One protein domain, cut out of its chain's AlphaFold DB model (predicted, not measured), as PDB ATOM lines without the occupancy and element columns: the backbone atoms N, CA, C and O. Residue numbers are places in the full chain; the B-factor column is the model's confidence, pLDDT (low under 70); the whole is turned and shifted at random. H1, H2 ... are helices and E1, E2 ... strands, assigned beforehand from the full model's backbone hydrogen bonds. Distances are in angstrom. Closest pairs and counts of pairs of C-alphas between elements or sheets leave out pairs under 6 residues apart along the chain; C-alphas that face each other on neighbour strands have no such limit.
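AT A GLANCE: This is residues 63 to 185 of the 185 residues of an uncharacterized protein of Helicobacter sp. MIT 14-3879 (UniProt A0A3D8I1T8). What does the model look like? A long, strongly twisted sheet of five strands has both helices over one face, H1 along E5 and H2 across E4, with the small hairpin of E1 and E2 beyond H2. E5 and E6 bend together into an arm. What is it made of? The 123 printed residues hold two named helices and seven named strands, in the order H1 H2 E1 E2 E3 E4 E5 E6 E7, class mixed; the large sheet runs E3 E4 E5 E6 E7, all antiparallel. How is it spread? It is loose, with a radius of gyration of the C-alphas of 18.3 A, and flat, spanning 52 by 39 by 19 A.

HOW THE PARTS SIT: How is the large sheet built? E3, residues 116 to 125, E4, 130 to 139, E5, 142 to 160, E6, 168 to 178, and E7, 181 to 184, form a meander, each strand the antiparallel neighbour of the one before. N and O pairs within hydrogen-bond range are N 119 and O 136, 2.9 A, N 133 and O 149, 3.0 A, N 154 and O 173, 3.0 A, and N 176 and O 183, 2.9 A. What is on it? H1, residues 68 to 78, over E5 and E6 at a height of 8.7 A, makes two layers, a helix on one face of a sheet; the closest C-alphas of H1 and E5, Phe 73 and Phe 152, are 6.7 A apart. H2, residues 87 to 95, is on the same face at a height of 9.6 A, and its closest C-alpha pair with E5 is Leu 89 and Phe 144, 6.4 A. In H1 and H2 every O i to N i+4 pair is within hydrogen-bond range. Where is the small hairpin? E1, residues 101 to 104, and E2, residues 109 to 112, pair with N 102 and O 111 at 2.9 A; the closest C-alphas of H2 and E1 are Ile 92 and Asp 104, 7.2 A.

IN THESE COORDINATES: Where does the longest strand run? E5 goes 42.6 A from C-alpha 142 at (-13.423, 38.690, 11.790), and bends by 107 degrees at residue 157. How long are the others? E4 measures 29.8 A, E6 28.5 A, E3 27.0 A, H1 15.8 A from C-alpha 68 at (15.679, 60.224, 27.463), and H2 12.2 A; E1, E2 and E7 have four residues each.

THE WHOLE: How large is it? The two C-alphas farthest apart, Ile 66 and Lys 108, are 52.8 A apart. Is it continuous and confident? The printed part has no cut, no link is long, and no printed residue is under 70 in pLDDT.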
ATOM      1  N   PHE A  63      22.128  60.657  17.965       90.50
ATOM      2  CA  PHE A  63      21.975  61.173  19.328       90.50
ATOM      3  C   PHE A  63      20.971  60.373  20.169       90.50
ATOM      4  O   PHE A  63      20.657  60.765  21.288       90.50
ATOM      5  N   LYS A  64      20.497  59.217  19.683       91.06
ATOM      6  CA  LYS A  64      19.517  58.390  20.414       91.06
ATOM      7  C   LYS A  64      20.013  57.952  21.797       91.06
ATOM      8  O   LYS A  64      19.225  57.849  22.723       91.06
ATOM      9  N   GLY A  65      21.319  57.703  21.939       86.75
ATOM     10  CA  GLY A  65      21.917  57.193  23.179       86.75
ATOM     11  C   GLY A  65      21.965  58.209  24.321       86.75
ATOM     12  O   GLY A  65      22.226  57.824  25.451       86.75
ATOM     13  N   ILE A  66      21.715  59.487  24.044       92.12
ATOM     14  CA  ILE A  66      21.634  60.541  25.065       92.12
ATOM     15  C   ILE A  66      20.220  61.117  25.183       92.12
ATOM     16  O   ILE A  66      20.006  62.059  25.935       92.12
ATOM     17  N   ASP A  67      19.256  60.572  24.434       93.75
ATOM     18  CA  ASP A  67      17.879  61.051  24.397       93.75
ATOM     19  C   ASP A  67      17.018  60.281  25.410       93.75
ATOM     20  O   ASP A  67      16.760  59.093  25.205       93.75
ATOM     21  N   PRO A  68      16.515  60.914  26.483       92.75
ATOM     22  CA  PRO A  68      15.679  60.224  27.463       92.75
ATOM     23  C   PRO A  68      14.418  59.592  26.852       92.75
ATOM     24  O   PRO A  68      14.021  58.502  27.263       92.75
ATOM     25  N   GLN A  69      13.823  60.217  25.825       94.88
ATOM     26  CA  GLN A  69      12.614  59.687  25.173       94.88
ATOM     27  C   GLN A  69      12.892  58.397  24.391       94.88
ATOM     28  O   GLN A  69      11.984  57.593  24.191       94.88
ATOM     29  N   TYR A  70      14.143  58.154  23.987       95.81
ATOM     30  CA  TYR A  70      14.521  56.890  23.353       95.81
ATOM     31  C   TYR A  70      14.410  55.711  24.329       95.81
ATOM     32  O   TYR A  70      13.993  54.619  23.942       95.81
ATOM     33  N   TYR A  71      14.746  55.919  25.602       95.50
ATOM     34  CA  TYR A  71      14.640  54.876  26.624       95.50
ATOM     35  C   TYR A  71      13.190  54.601  27.017       95.50
ATOM     36  O   TYR A  71      12.831  53.451  27.266       95.50
ATOM     37  N   GLU A  72      12.344  55.630  27.008       95.38
ATOM     38  CA  GLU A  72      10.897  55.466  27.152       95.38
ATOM     39  C   GLU A  72      10.316  54.649  25.991       95.38
ATOM     40  O   GLU A  72       9.645  53.646  26.227       95.38
ATOM     41  N   PHE A  73      10.670  54.994  24.750       95.69
ATOM     42  CA  PHE A  73      10.326  54.205  23.567       95.69
ATOM     43  C   PHE A  73      10.782  52.744  23.690       95.69
ATOM     44  O   PHE A  73       9.994  51.833  23.450       95.69
ATOM     45  N   LYS A  74      12.033  52.502  24.105       95.44
ATOM     46  CA  LYS A  74      12.564  51.144  24.288       95.44
ATOM     47  C   LYS A  74      11.764  50.360  25.333       95.44
ATOM     48  O   LYS A  74      11.399  49.218  25.083       95.44
ATOM     49  N   LYS A  75      11.437  50.986  26.466       95.12
ATOM     50  CA  LYS A  75      10.628  50.373  27.529       95.12
ATOM     51  C   LYS A  75       9.210  50.045  27.061       95.12
ATOM     52  O   LYS A  75       8.671  49.010  27.438       95.12
ATOM     53  N   LEU A  76       8.594  50.921  26.267       94.50
ATOM     54  CA  LEU A  76       7.278  50.671  25.674       94.50
ATOM     55  C   LEU A  76       7.330  49.534  24.651       94.50
ATOM     56  O   LEU A  76       6.433  48.702  24.633       94.50
ATOM     57  N   CYS A  77       8.406  49.467  23.866       93.94
ATOM     58  CA  CYS A  77       8.643  48.398  22.903       93.94
ATOM     59  C   CYS A  77       8.789  47.023  23.572       93.94
ATOM     60  O   CYS A  77       8.201  46.049  23.119       93.94
ATOM     61  N   GLU A  78       9.529  46.944  24.682       92.12
ATOM     62  CA  GLU A  78       9.693  45.705  25.460       92.12
ATOM     63  C   GLU A  78       8.378  45.221  26.088       92.12
ATOM     64  O   GLU A  78       8.198  44.024  26.297       92.12
ATOM     65  N   LYS A  79       7.465  46.152  26.381       91.25
ATOM     66  CA  LYS A  79       6.137  45.890  26.952       91.25
ATOM     67  C   LYS A  79       5.028  45.801  25.907       91.25
ATOM     68  O   LYS A  79       3.862  45.717  26.284       91.25
ATOM     69  N   ALA A  80       5.355  45.914  24.622       88.75
ATOM     70  CA  ALA A  80       4.358  45.765  23.582       88.75
ATOM     71  C   ALA A  80       3.842  44.322  23.633       88.75
ATOM     72  O   ALA A  80       4.620  43.370  23.647       88.75
ATOM     73  N   GLU A  81       2.528  44.173  23.714       86.19
ATOM     74  CA  GLU A  81       1.871  42.877  23.665       86.19
ATOM     75  C   GLU A  81       0.956  42.878  22.453       86.19
ATOM     76  O   GLU A  81       0.103  43.754  22.292       86.19
ATOM     77  N   ASN A  82       1.161  41.888  21.593       89.50
ATOM     78  CA  ASN A  82       0.258  41.614  20.496       89.50
ATOM     79  C   ASN A  82      -0.776  40.594  20.961       89.50
ATOM     80  O   ASN A  82      -0.456  39.669  21.710       89.50
ATOM     81  N   VAL A  83      -2.002  40.732  20.474       90.62
ATOM     82  CA  VAL A  83      -3.084  39.798  20.780       90.62
ATOM     83  C   VAL A  83      -3.378  38.981  19.533       90.62
ATOM     84  O   VAL A  83      -3.754  39.521  18.494       90.62
ATOM     85  N   ILE A  84      -3.207  37.667  19.634       92.50
ATOM     86  CA  ILE A  84      -3.598  36.724  18.588       92.50
ATOM     87  C   ILE A  84      -4.966  36.169  18.977       92.50
ATOM     88  O   ILE A  84      -5.088  35.472  19.981       92.50
ATOM     89  N   TYR A  85      -5.995  36.501  18.200       92.44
ATOM     90  CA  TYR A  85      -7.341  35.955  18.397       92.44
ATOM     91  C   TYR A  85      -7.500  34.600  17.701       92.44
ATOM     92  O   TYR A  85      -8.215  33.736  18.202       92.44
ATOM     93  N   ASP A  86      -6.818  34.410  16.566       93.81
ATOM     94  CA  ASP A  86      -6.813  33.165  15.796       93.81
ATOM     95  C   ASP A  86      -5.392  32.860  15.290       93.81
ATOM     96  O   ASP A  86      -4.868  33.501  14.373       93.81
ATOM     97  N   GLU A  87      -4.752  31.867  15.915       93.38
ATOM     98  CA  GLU A  87      -3.389  31.442  15.581       93.38
ATOM     99  C   GLU A  87      -3.273  30.853  14.171       93.38
ATOM    100  O   GLU A  87      -2.223  30.969  13.530       93.38
ATOM    101  N   GLU A  88      -4.329  30.213  13.664       92.81
ATOM    102  CA  GLU A  88      -4.306  29.583  12.350       92.81
ATOM    103  C   GLU A  88      -4.343  30.636  11.246       92.81
ATOM    104  O   GLU A  88      -3.504  30.592  10.339       92.81
ATOM    105  N   LEU A  89      -5.239  31.617  11.364       92.62
ATOM    106  CA  LEU A  89      -5.289  32.766  10.462       92.62
ATOM    107  C   LEU A  89      -4.001  33.590  10.529       92.62
ATOM    108  O   LEU A  89      -3.466  33.962   9.484       92.62
ATOM    109  N   TYR A  90      -3.440  33.802  11.724       91.94
ATOM    110  CA  TYR A  90      -2.161  34.497  11.876       91.94
ATOM    111  C   TYR A  90      -0.997  33.750  11.194       91.94
ATOM    112  O   TYR A  90      -0.188  34.349  10.478       91.94
ATOM    113  N   ARG A  91      -0.932  32.418  11.339       92.75
ATOM    114  CA  ARG A  91       0.047  31.567  10.638       92.75
ATOM    115  C   ARG A  91      -0.093  31.686   9.121       92.75
ATOM    116  O   ARG A  91       0.918  31.788   8.425       92.75
ATOM    117  N   ILE A  92      -1.325  31.646   8.615       92.00
ATOM    118  CA  ILE A  92      -1.624  31.758   7.182       92.00
ATOM    119  C   ILE A  92      -1.190  33.129   6.663       92.00
ATOM    120  O   ILE A  92      -0.434  33.188   5.695       92.00
ATOM    121  N   TYR A  93      -1.583  34.208   7.346       89.88
ATOM    122  CA  TYR A  93      -1.215  35.581   7.000       89.88
ATOM    123  C   TYR A  93       0.306  35.752   6.864       89.88
ATOM    124  O   TYR A  93       0.794  36.248   5.847       89.88
ATOM    125  N   ASN A  94       1.067  35.240   7.836       88.88
ATOM    126  CA  ASN A  94       2.528  35.315   7.825       88.88
ATOM    127  C   ASN A  94       3.179  34.493   6.705       88.88
ATOM    128  O   ASN A  94       4.121  34.968   6.072       88.88
ATOM    129  N   LYS A  95       2.696  33.274   6.434       88.69
ATOM    130  CA  LYS A  95       3.234  32.427   5.351       88.69
ATOM    131  C   LYS A  95       2.956  32.989   3.964       88.69
ATOM    132  O   LYS A  95       3.761  32.826   3.054       88.69
ATOM    133  N   ARG A  96       1.813  33.647   3.817       86.38
ATOM    134  CA  ARG A  96       1.322  34.215   2.565       86.38
ATOM    135  C   ARG A  96       1.965  35.568   2.221       86.38
ATOM    136  O   ARG A  96       1.704  36.111   1.150       86.38
ATOM    137  N   ARG A  97       2.794  36.138   3.104       78.00
ATOM    138  CA  ARG A  97       3.441  37.450   2.926       78.00
ATOM    139  C   ARG A  97       4.001  37.618   1.502       78.00
ATOM    140  O   ARG A  97       4.798  36.807   1.044       78.00
ATOM    141  N   ASN A  98       3.587  38.691   0.825       80.62
ATOM    142  CA  ASN A  98       3.939  39.045  -0.563       80.62
ATOM    143  C   ASN A  98       3.357  38.156  -1.684       80.62
ATOM    144  O   ASN A  98       3.765  38.303  -2.832       80.62
ATOM    145  N   MET A  99       2.395  37.275  -1.401       86.94
ATOM    146  CA  MET A  99       1.667  36.502  -2.422       86.94
ATOM    147  C   MET A  99       0.252  37.057  -2.595       86.94
ATOM    148  O   MET A  99      -0.369  37.432  -1.608       86.94
ATOM    149  N   GLU A 100      -0.299  37.112  -3.805       87.38
ATOM    150  CA  GLU A 100      -1.691  37.556  -4.011       87.38
ATOM    151  C   GLU A 100      -2.707  36.494  -3.564       87.38
ATOM    152  O   GLU A 100      -3.735  36.815  -2.967       87.38
ATOM    153  N   LYS A 101      -2.365  35.222  -3.795       91.38
ATOM    154  CA  LYS A 101      -3.146  34.039  -3.429       91.38
ATOM    155  C   LYS A 101      -2.265  33.035  -2.702       91.38
ATOM    156  O   LYS A 101      -1.086  32.903  -3.029       91.38
ATOM    157  N   TYR A 102      -2.831  32.312  -1.745       91.62
ATOM    158  CA  TYR A 102      -2.125  31.271  -1.004       91.62
ATOM    159  C   TYR A 102      -3.040  30.086  -0.722       91.62
ATOM    160  O   TYR A 102      -4.088  30.241  -0.097       91.62
ATOM    161  N   TYR A 103      -2.623  28.901  -1.155       91.38
ATOM    162  CA  TYR A 103      -3.280  27.651  -0.799       91.38
ATOM    163  C   TYR A 103      -2.615  27.059   0.444       91.38
ATOM    164  O   TYR A 103      -1.419  26.766   0.437       91.38
ATOM    165  N   ASP A 104      -3.387  26.871   1.511       91.69
ATOM    166  CA  ASP A 104      -2.897  26.229   2.727       91.69
ATOM    167  C   ASP A 104      -3.239  24.736   2.715       91.69
ATOM    168  O   ASP A 104      -4.401  24.330   2.769       91.69
ATOM    169  N   GLU A 105      -2.209  23.891   2.702       90.06
ATOM    170  CA  GLU A 105      -2.373  22.436   2.642       90.06
ATOM    171  C   GLU A 105      -3.071  21.839   3.869       90.06
ATOM    172  O   GLU A 105      -3.608  20.732   3.774       90.06
ATOM    173  N   LYS A 106      -3.054  22.538   5.012       90.94
ATOM    174  CA  LYS A 106      -3.652  22.069   6.268       90.94
ATOM    175  C   LYS A 106      -5.163  22.298   6.279       90.94
ATOM    176  O   LYS A 106      -5.913  21.367   6.546       90.94
ATOM    177  N   THR A 107      -5.603  23.509   5.948       88.81
ATOM    178  CA  THR A 107      -7.029  23.874   5.875       88.81
ATOM    179  C   THR A 107      -7.679  23.493   4.542       88.81
ATOM    180  O   THR A 107      -8.897  23.578   4.416       88.81
ATOM    181  N   LYS A 108      -6.881  23.056   3.552       91.31
ATOM    182  CA  LYS A 108      -7.316  22.712   2.186       91.31
ATOM    183  C   LYS A 108      -8.075  23.855   1.500       91.31
ATOM    184  O   LYS A 108      -8.953  23.610   0.674       91.31
ATOM    185  N   LYS A 109      -7.725  25.099   1.835       91.81
ATOM    186  CA  LYS A 109      -8.419  26.313   1.397       91.81
ATOM    187  C   LYS A 109      -7.449  27.296   0.741       91.81
ATOM    188  O   LYS A 109      -6.294  27.411   1.151       91.81
ATOM    189  N   GLU A 110      -7.945  28.006  -0.268       91.12
ATOM    190  CA  GLU A 110      -7.274  29.162  -0.866       91.12
ATOM    191  C   GLU A 110      -7.675  30.455  -0.138       91.12
ATOM    192  O   GLU A 110      -8.849  30.675   0.166       91.12
ATOM    193  N   TYR A 111      -6.686  31.303   0.135       90.75
ATOM    194  CA  TYR A 111      -6.831  32.607   0.774       90.75
ATOM    195  C   TYR A 111      -6.343  33.697  -0.179       90.75
ATOM    196  O   TYR A 111      -5.245  33.588  -0.734       90.75
ATOM    197  N   LEU A 112      -7.138  34.757  -0.344       90.62
ATOM    198  CA  LEU A 112      -6.809  35.905  -1.190       90.62
ATOM    199  C   LEU A 112      -6.343  37.091  -0.345       90.62
ATOM    200  O   LEU A 112      -6.786  37.258   0.788       90.62
ATOM    201  N   MET A 113      -5.486  37.954  -0.904       84.88
ATOM    202  CA  MET A 113      -5.083  39.210  -0.251       84.88
ATOM    203  C   MET A 113      -6.255  40.097   0.109       84.88
ATOM    204  O   MET A 113      -6.282  40.646   1.202       84.88
ATOM    205  N   SER A 114      -7.197  40.216  -0.820       88.69
ATOM    206  CA  SER A 114      -8.381  41.057  -0.693       88.69
ATOM    207  C   SER A 114      -9.244  40.710   0.515       88.69
ATOM    208  O   SER A 114      -9.997  41.558   0.964       88.69
ATOM    209  N   ASP A 115      -9.137  39.483   1.029       90.56
ATOM    210  CA  ASP A 115      -9.940  39.023   2.161       90.56
ATOM    211  C   ASP A 115      -9.351  39.468   3.509       90.56
ATOM    212  O   ASP A 115     -10.009  39.315   4.543       90.56
ATOM    213  N   PHE A 116      -8.100  39.948   3.509       90.75
ATOM    214  CA  PHE A 116      -7.411  40.460   4.686       90.75
ATOM    215  C   PHE A 116      -7.453  41.983   4.697       90.75
ATOM    216  O   PHE A 116      -6.938  42.640   3.794       90.75
ATOM    217  N   GLU A 117      -7.992  42.537   5.772       91.19
ATOM    218  CA  GLU A 117      -8.103  43.977   5.971       91.19
ATOM    219  C   GLU A 117      -7.292  44.396   7.196       91.19
ATOM    220  O   GLU A 117      -7.164  43.641   8.162       91.19
ATOM    221  N   ILE A 118      -6.718  45.598   7.146       89.00
ATOM    222  CA  ILE A 118      -5.983  46.199   8.260       89.00
ATOM    223  C   ILE A 118      -6.701  47.491   8.623       89.00
ATOM    224  O   ILE A 118      -6.778  48.405   7.802       89.00
ATOM    225  N   GLU A 119      -7.187  47.575   9.854       90.62
ATOM    226  CA  GLU A 119      -7.827  48.771  10.387       90.62
ATOM    227  C   GLU A 119      -6.953  49.362  11.501       90.62
ATOM    228  O   GLU A 119      -6.615  48.679  12.473       90.62
ATOM    229  N   GLU A 120      -6.560  50.633  11.365       83.00
ATOM    230  CA  GLU A 120      -5.928  51.376  12.461       83.00
ATOM    231  C   GLU A 120      -7.015  51.733  13.472       83.00
ATOM    232  O   GLU A 120      -7.842  52.611  13.236       83.00
ATOM    233  N   THR A 121      -7.029  51.025  14.598       83.12
ATOM    234  CA  THR A 121      -8.090  51.156  15.601       83.12
ATOM    235  C   THR A 121      -7.776  52.236  16.625       83.12
ATOM    236  O   THR A 121      -8.689  52.805  17.225       83.12
ATOM    237  N   TYR A 122      -6.495  52.555  16.827       89.62
ATOM    238  CA  TYR A 122      -6.083  53.584  17.770       89.62
ATOM    239  C   TYR A 122      -4.749  54.220  17.389       89.62
ATOM    240  O   TYR A 122      -3.805  53.551  16.973       89.62
ATOM    241  N   SER A 123      -4.667  55.536  17.585       91.94
ATOM    242  CA  SER A 123      -3.499  56.346  17.259       91.94
ATOM    243  C   SER A 123      -3.338  57.452  18.287       91.94
ATOM    244  O   SER A 123      -4.201  58.322  18.400       91.94
ATOM    245  N   ASN A 124      -2.227  57.455  19.023       94.25
ATOM    246  CA  ASN A 124      -1.975  58.462  20.045       94.25
ATOM    247  C   ASN A 124      -0.538  58.977  20.014       94.25
ATOM    248  O   ASN A 124       0.430  58.219  19.952       94.25
ATOM    249  N   ASN A 125      -0.391  60.296  20.094       93.81
ATOM    250  CA  ASN A 125       0.913  60.930  20.218       93.81
ATOM    251  C   ASN A 125       1.252  61.053  21.705       93.81
ATOM    252  O   ASN A 125       0.797  61.983  22.366       93.81
ATOM    253  N   ILE A 126       2.077  60.138  22.218       92.44
ATOM    254  CA  ILE A 126       2.614  60.219  23.585       92.44
ATOM    255  C   ILE A 126       3.469  61.488  23.713       92.44
ATOM    256  O   ILE A 126       3.346  62.254  24.665       92.44
ATOM    257  N   THR A 127       4.307  61.748  22.708       93.00
ATOM    258  CA  THR A 127       5.043  63.009  22.561       93.00
ATOM    259  C   THR A 127       5.059  63.444  21.095       93.00
ATOM    260  O   THR A 127       4.625  62.721  20.201       93.00
ATOM    261  N   LYS A 128       5.646  64.610  20.795       92.88
ATOM    262  CA  LYS A 128       5.877  65.047  19.401       92.88
ATOM    263  C   LYS A 128       6.749  64.076  18.587       92.88
ATOM    264  O   LYS A 128       6.764  64.153  17.358       92.88
ATOM    265  N   ARG A 129       7.520  63.218  19.260       94.12
ATOM    266  CA  ARG A 129       8.491  62.299  18.649       94.12
ATOM    267  C   ARG A 129       8.165  60.833  18.885       94.12
ATOM    268  O   ARG A 129       8.786  60.003  18.237       94.12
ATOM    269  N   LEU A 130       7.220  60.528  19.766       95.44
ATOM    270  CA  LEU A 130       6.815  59.179  20.125       95.44
ATOM    271  C   LEU A 130       5.317  59.023  19.887       95.44
ATOM    272  O   LEU A 130       4.508  59.706  20.515       95.44
ATOM    273  N   LYS A 131       4.969  58.108  18.989       95.19
ATOM    274  CA  LYS A 131       3.592  57.787  18.636       95.19
ATOM    275  C   LYS A 131       3.328  56.316  18.917       95.19
ATOM    276  O   LYS A 131       4.141  55.464  18.570       95.19
ATOM    277  N   GLU A 132       2.199  56.049  19.540       94.75
ATOM    278  CA  GLU A 132       1.630  54.728  19.751       94.75
ATOM    279  C   GLU A 132       0.531  54.505  18.720       94.75
ATOM    280  O   GLU A 132      -0.284  55.397  18.463       94.75
ATOM    281  N   THR A 133       0.516  53.317  18.134       93.06
ATOM    282  CA  THR A 133      -0.524  52.918  17.202       93.06
ATOM    283  C   THR A 133      -0.902  51.469  17.462       93.06
ATOM    284  O   THR A 133      -0.048  50.626  17.745       93.06
ATOM    285  N   GLU A 134      -2.193  51.190  17.362       93.06
ATOM    286  CA  GLU A 134      -2.731  49.838  17.386       93.06
ATOM    287  C   GLU A 134      -3.465  49.588  16.073       93.06
ATOM    288  O   GLU A 134      -4.288  50.398  15.635       93.06
ATOM    289  N   ALA A 135      -3.155  48.461  15.442       92.81
ATOM    290  CA  ALA A 135      -3.839  48.005  14.245       92.81
ATOM    291  C   ALA A 135      -4.467  46.643  14.514       92.81
ATOM    292  O   ALA A 135      -3.907  45.800  15.215       92.81
ATOM    293  N   THR A 136      -5.668  46.437  13.992       94.12
ATOM    294  CA  THR A 136      -6.354  45.147  14.048       94.12
ATOM    295  C   THR A 136      -6.502  44.621  12.633       94.12
ATOM    296  O   THR A 136      -6.898  45.342  11.721       94.12
ATOM    297  N   LEU A 137      -6.116  43.366  12.452       93.12
ATOM    298  CA  LEU A 137      -6.194  42.660  11.193       93.12
ATOM    299  C   LEU A 137      -7.430  41.770  11.206       93.12
ATOM    300  O   LEU A 137      -7.683  41.032  12.169       93.12
ATOM    301  N   TYR A 138      -8.163  41.822  10.104       93.88
ATOM    302  CA  TYR A 138      -9.422  41.128   9.909       93.88
ATOM    303  C   TYR A 138      -9.329  40.176   8.724       93.88
ATOM    304  O   TYR A 138      -8.650  40.455   7.741       93.88
ATOM    305  N   TYR A 139     -10.032  39.050   8.817       92.25
ATOM    306  CA  TYR A 139     -10.295  38.152   7.700       92.25
ATOM    307  C   TYR A 139     -11.806  37.996   7.562       92.25
ATOM    308  O   TYR A 139     -12.454  37.490   8.483       92.25
ATOM    309  N   ASN A 140     -12.386  38.441   6.443       90.44
ATOM    310  CA  ASN A 140     -13.845  38.471   6.244       90.44
ATOM    311  C   ASN A 140     -14.598  39.094   7.443       90.44
ATOM    312  O   ASN A 140     -15.486  38.462   8.024       90.44
ATOM    313  N   ASN A 141     -14.205  40.305   7.853       89.44
ATOM    314  CA  ASN A 141     -14.750  41.041   9.007       89.44
ATOM    315  C   ASN A 141     -14.574  40.368  10.382       89.44
ATOM    316  O   ASN A 141     -15.170  40.810  11.365       89.44
ATOM    317  N   LYS A 142     -13.758  39.313  10.500       92.31
ATOM    318  CA  LYS A 142     -13.423  38.690  11.790       92.31
ATOM    319  C   LYS A 142     -12.012  39.085  12.223       92.31
ATOM    320  O   LYS A 142     -11.078  38.791  11.474       92.31
ATOM    321  N   PRO A 143     -11.827  39.716  13.397       93.44
ATOM    322  CA  PRO A 143     -10.498  40.071  13.876       93.44
ATOM    323  C   PRO A 143      -9.715  38.797  14.199       93.44
ATOM    324  O   PRO A 143     -10.217  37.927  14.908       93.44
ATOM    325  N   PHE A 144      -8.487  38.689  13.696       93.50
ATOM    326  CA  PHE A 144      -7.615  37.538  13.969       93.50
ATOM    327  C   PHE A 144      -6.310  37.926  14.664       93.50
ATOM    328  O   PHE A 144      -5.723  37.109  15.373       93.50
ATOM    329  N   PHE A 145      -5.867  39.173  14.510       93.25
ATOM    330  CA  PHE A 145      -4.637  39.667  15.115       93.25
ATOM    331  C   PHE A 145      -4.769  41.147  15.457       93.25
ATOM    332  O   PHE A 145      -5.309  41.920  14.672       93.25
ATOM    333  N   LYS A 146      -4.270  41.546  16.621       93.50
ATOM    334  CA  LYS A 146      -4.122  42.943  17.013       93.50
ATOM    335  C   LYS A 146      -2.665  43.195  17.355       93.50
ATOM    336  O   LYS A 146      -2.126  42.585  18.278       93.50
ATOM    337  N   GLU A 147      -2.054  44.105  16.615       91.56
ATOM    338  CA  GLU A 147      -0.685  44.535  16.843       91.56
ATOM    339  C   GLU A 147      -0.636  45.886  17.525       91.56
ATOM    340  O   GLU A 147      -1.435  46.788  17.253       91.56
ATOM    341  N   LYS A 148       0.364  46.020  18.389       92.75
ATOM    342  CA  LYS A 148       0.722  47.278  19.013       92.75
ATOM    343  C   LYS A 148       2.134  47.649  18.601       92.75
ATOM    344  O   LYS A 148       3.080  46.912  18.876       92.75
ATOM    345  N   TYR A 149       2.285  48.803  17.965       93.44
ATOM    346  CA  TYR A 149       3.582  49.295  17.525       93.44
ATOM    347  C   TYR A 149       3.804  50.750  17.916       93.44
ATOM    348  O   TYR A 149       2.878  51.533  18.140       93.44
ATOM    349  N   TYR A 150       5.080  51.117  17.997       95.31
ATOM    350  CA  TYR A 150       5.495  52.459  18.386       95.31
ATOM    351  C   TYR A 150       6.414  53.055  17.334       95.31
ATOM    352  O   TYR A 150       7.345  52.405  16.858       95.31
ATOM    353  N   TRP A 151       6.196  54.322  17.016       95.19
ATOM    354  CA  TRP A 151       7.073  55.108  16.162       95.19
ATOM    355  C   TRP A 151       7.864  56.094  17.003       95.19
ATOM    356  O   TRP A 151       7.281  56.861  17.768       95.19
ATOM    357  N   PHE A 152       9.181  56.125  16.811       96.75
ATOM    358  CA  PHE A 152      10.059  57.076  17.479       96.75
ATOM    359  C   PHE A 152      10.932  57.847  16.491       96.75
ATOM    360  O   PHE A 152      11.653  57.265  15.682       96.75
ATOM    361  N   LYS A 153      10.884  59.175  16.572       95.44
ATOM    362  CA  LYS A 153      11.728  60.095  15.808       95.44
ATOM    363  C   LYS A 153      12.940  60.489  16.639       95.44
ATOM    364  O   LYS A 153      12.790  61.107  17.693       95.44
ATOM    365  N   TYR A 154      14.134  60.193  16.138       94.25
ATOM    366  CA  TYR A 154      15.387  60.575  16.787       94.25
ATOM    367  C   TYR A 154      16.231  61.467  15.890       94.25
ATOM    368  O   TYR A 154      16.177  61.388  14.661       94.25
ATOM    369  N   TYR A 155      17.038  62.303  16.538       93.25
ATOM    370  CA  TYR A 155      17.923  63.232  15.859       93.25
ATOM    371  C   TYR A 155      19.342  62.682  15.733       93.25
ATOM    372  O   TYR A 155      19.801  61.838  16.512       93.25
ATOM    373  N   GLY A 156      20.035  63.182  14.725       91.00
ATOM    374  CA  GLY A 156      21.419  62.859  14.437       91.00
ATOM    375  C   GLY A 156      21.898  63.601  13.202       91.00
ATOM    376  O   GLY A 156      21.226  64.498  12.712       91.00
ATOM    377  N   LEU A 157      23.063  63.223  12.700       90.44
ATOM    378  CA  LEU A 157      23.609  63.701  11.437       90.44
ATOM    379  C   LEU A 157      23.873  62.482  10.572       90.44
ATOM    380  O   LEU A 157      24.815  61.740  10.833       90.44
ATOM    381  N   PHE A 158      23.032  62.254   9.569       88.94
ATOM    382  CA  PHE A 158      23.111  61.078   8.711       88.94
ATOM    383  C   PHE A 158      23.419  61.502   7.288       88.94
ATOM    384  O   PHE A 158      22.631  62.215   6.667       88.94
ATOM    385  N   LEU A 159      24.547  61.038   6.765       85.62
ATOM    386  CA  LEU A 159      24.827  61.150   5.347       85.62
ATOM    387  C   LEU A 159      23.968  60.122   4.598       85.62
ATOM    388  O   LEU A 159      23.833  58.972   5.020       85.62
ATOM    389  N   SER A 160      23.302  60.552   3.537       82.62
ATOM    390  CA  SER A 160      22.439  59.719   2.700       82.62
ATOM    391  C   SER A 160      22.623  60.094   1.236       82.62
ATOM    392  O   SER A 160      23.081  61.192   0.929       82.62
ATOM    393  N   GLY A 161      22.239  59.188   0.345       78.75
ATOM    394  CA  GLY A 161      22.450  59.332  -1.091       78.75
ATOM    395  C   GLY A 161      23.527  58.389  -1.606       78.75
ATOM    396  O   GLY A 161      24.145  57.649  -0.840       78.75
ATOM    397  N   ASP A 162      23.699  58.411  -2.917       77.06
ATOM    398  CA  ASP A 162      24.714  57.659  -3.637       77.06
ATOM    399  C   ASP A 162      25.388  58.569  -4.676       77.06
ATOM    400  O   ASP A 162      25.050  59.749  -4.822       77.06
ATOM    401  N   GLU A 163      26.375  58.030  -5.387       76.25
ATOM    402  CA  GLU A 163      27.148  58.789  -6.373       76.25
ATOM    403  C   GLU A 163      26.296  59.306  -7.551       76.25
ATOM    404  O   GLU A 163      26.698  60.273  -8.196       76.25
ATOM    405  N   GLY A 164      25.127  58.706  -7.823       71.88
ATOM    406  CA  GLY A 164      24.253  59.067  -8.945       71.88
ATOM    407  C   GLY A 164      23.159  60.078  -8.592       71.88
ATOM    408  O   GLY A 164      22.806  60.914  -9.420       71.88
ATOM    409  N   ALA A 165      22.639  60.031  -7.366       76.25
ATOM    410  CA  ALA A 165      21.565  60.898  -6.878       76.25
ATOM    411  C   ALA A 165      22.067  62.077  -6.023       76.25
ATOM    412  O   ALA A 165      21.297  62.989  -5.713       76.25
ATOM    413  N   GLY A 166      23.349  62.073  -5.651       77.62
ATOM    414  CA  GLY A 166      23.976  63.112  -4.844       77.62
ATOM    415  C   GLY A 166      23.837  62.885  -3.336       77.62
ATOM    416  O   GLY A 166      22.884  62.286  -2.829       77.62
ATOM    417  N   TRP A 167      24.820  63.404  -2.601       79.00
ATOM    418  CA  TRP A 167      24.896  63.293  -1.148       79.00
ATOM    419  C   TRP A 167      24.070  64.381  -0.464       79.00
ATOM    420  O   TRP A 167      24.180  65.561  -0.792       79.00
ATOM    421  N   HIS A 168      23.279  63.997   0.535       84.69
ATOM    422  CA  HIS A 168      22.491  64.915   1.349       84.69
ATOM    423  C   HIS A 168      22.535  64.529   2.826       84.69
ATOM    424  O   HIS A 168      22.732  63.371   3.201       84.69
ATOM    425  N   LEU A 169      22.345  65.533   3.680       85.50
ATOM    426  CA  LEU A 169      22.429  65.399   5.126       85.50
ATOM    427  C   LEU A 169      21.015  65.346   5.712       85.50
ATOM    428  O   LEU A 169      20.216  66.260   5.511       85.50
ATOM    429  N   LYS A 170      20.698  64.268   6.431       89.00
ATOM    430  CA  LYS A 170      19.444  64.116   7.175       89.00
ATOM    431  C   LYS A 170      19.698  64.343   8.657       89.00
ATOM    432  O   LYS A 170      20.642  63.786   9.214       89.00
ATOM    433  N   ILE A 171      18.823  65.120   9.289       90.81
ATOM    434  CA  ILE A 171      18.917  65.433  10.723       90.81
ATOM    435  C   ILE A 171      18.013  64.561  11.605       90.81
ATOM    436  O   ILE A 171      18.160  64.533  12.824       90.81
ATOM    437  N   GLU A 172      17.075  63.840  10.991       91.94
ATOM    438  CA  GLU A 172      16.062  63.021  11.659       91.94
ATOM    439  C   GLU A 172      15.984  61.643  10.995       91.94
ATOM    440  O   GLU A 172      16.084  61.522   9.770       91.94
ATOM    441  N   GLN A 173      15.777  60.608  11.807       91.62
ATOM    442  CA  GLN A 173      15.445  59.250  11.375       91.62
ATOM    443  C   GLN A 173      14.312  58.680  12.235       91.62
ATOM    444  O   GLN A 173      14.036  59.175  13.333       91.62
ATOM    445  N   ARG A 174      13.641  57.638  11.728       94.06
ATOM    446  CA  ARG A 174      12.530  56.977  12.419       94.06
ATOM    447  C   ARG A 174      12.900  55.557  12.817       94.06
ATOM    448  O   ARG A 174      13.543  54.818  12.074       94.06
ATOM    449  N   LEU A 175      12.467  55.185  14.010       94.88
ATOM    450  CA  LEU A 175      12.440  53.816  14.489       94.88
ATOM    451  C   LEU A 175      10.990  53.369  14.567       94.88
ATOM    452  O   LEU A 175      10.122  54.130  14.996       94.88
ATOM    453  N   LEU A 176      10.760  52.133  14.160       94.81
ATOM    454  CA  LEU A 176       9.527  51.403  14.375       94.81
ATOM    455  C   LEU A 176       9.827  50.304  15.388       94.81
ATOM    456  O   LEU A 176      10.796  49.571  15.220       94.81
ATOM    457  N   CYS A 177       9.022  50.197  16.434       94.12
ATOM    458  CA  CYS A 177       8.961  48.988  17.237       94.12
ATOM    459  C   CYS A 177       7.768  48.158  16.783       94.12
ATOM    460  O   CYS A 177       6.646  48.637  16.893       94.12
ATOM    461  N   GLU A 178       8.014  46.933  16.338       89.56
ATOM    462  CA  GLU A 178       6.993  45.950  15.974       89.56
ATOM    463  C   GLU A 178       7.462  44.583  16.488       89.56
ATOM    464  O   GLU A 178       8.652  44.276  16.400       89.56
ATOM    465  N   ASN A 179       6.566  43.767  17.054       85.06
ATOM    466  CA  ASN A 179       6.912  42.442  17.605       85.06
ATOM    467  C   ASN A 179       8.088  42.478  18.606       85.06
ATOM    468  O   ASN A 179       8.965  41.613  18.588       85.06
ATOM    469  N   ASN A 180       8.138  43.514  19.445       86.62
ATOM    470  CA  ASN A 180       9.176  43.757  20.457       86.62
ATOM    471  C   ASN A 180      10.587  43.909  19.858       86.62
ATOM    472  O   ASN A 180      11.597  43.758  20.549       86.62
ATOM    473  N   GLN A 181      10.670  44.238  18.566       90.25
ATOM    474  CA  GLN A 181      11.910  44.488  17.846       90.25
ATOM    475  C   GLN A 181      11.936  45.915  17.304       90.25
ATOM    476  O   GLN A 181      10.983  46.395  16.695       90.25
ATOM    477  N   ILE A 182      13.065  46.596  17.513       92.88
ATOM    478  CA  ILE A 182      13.290  47.953  17.017       92.88
ATOM    479  C   ILE A 182      13.936  47.874  15.635       92.88
ATOM    480  O   ILE A 182      15.062  47.397  15.487       92.88
ATOM    481  N   ILE A 183      13.241  48.405  14.639       92.50
ATOM    482  CA  ILE A 183      13.630  48.407  13.234       92.50
ATOM    483  C   ILE A 183      13.816  49.856  12.779       92.50
ATOM    484  O   ILE A 183      13.058  50.755  13.145       92.50
ATOM    485  N   LYS A 184      14.845  50.096  11.969       86.31
ATOM    486  CA  LYS A 184      15.088  51.397  11.342       86.31
ATOM    487  C   LYS A 184      14.272  51.504  10.051       86.31
ATOM    488  O   LYS A 184      14.346  50.598   9.224       86.31
ATOM    489  N   ARG A 185      13.518  52.594   9.888       77.31
ATOM    490  CA  ARG A 185      12.713  52.899   8.693       77.31
ATOM    491  C   ARG A 185      13.139  54.221   8.064       77.31
ATOM    492  O   ARG A 185      13.531  55.147   8.815       77.31
TER     493      ARG A 185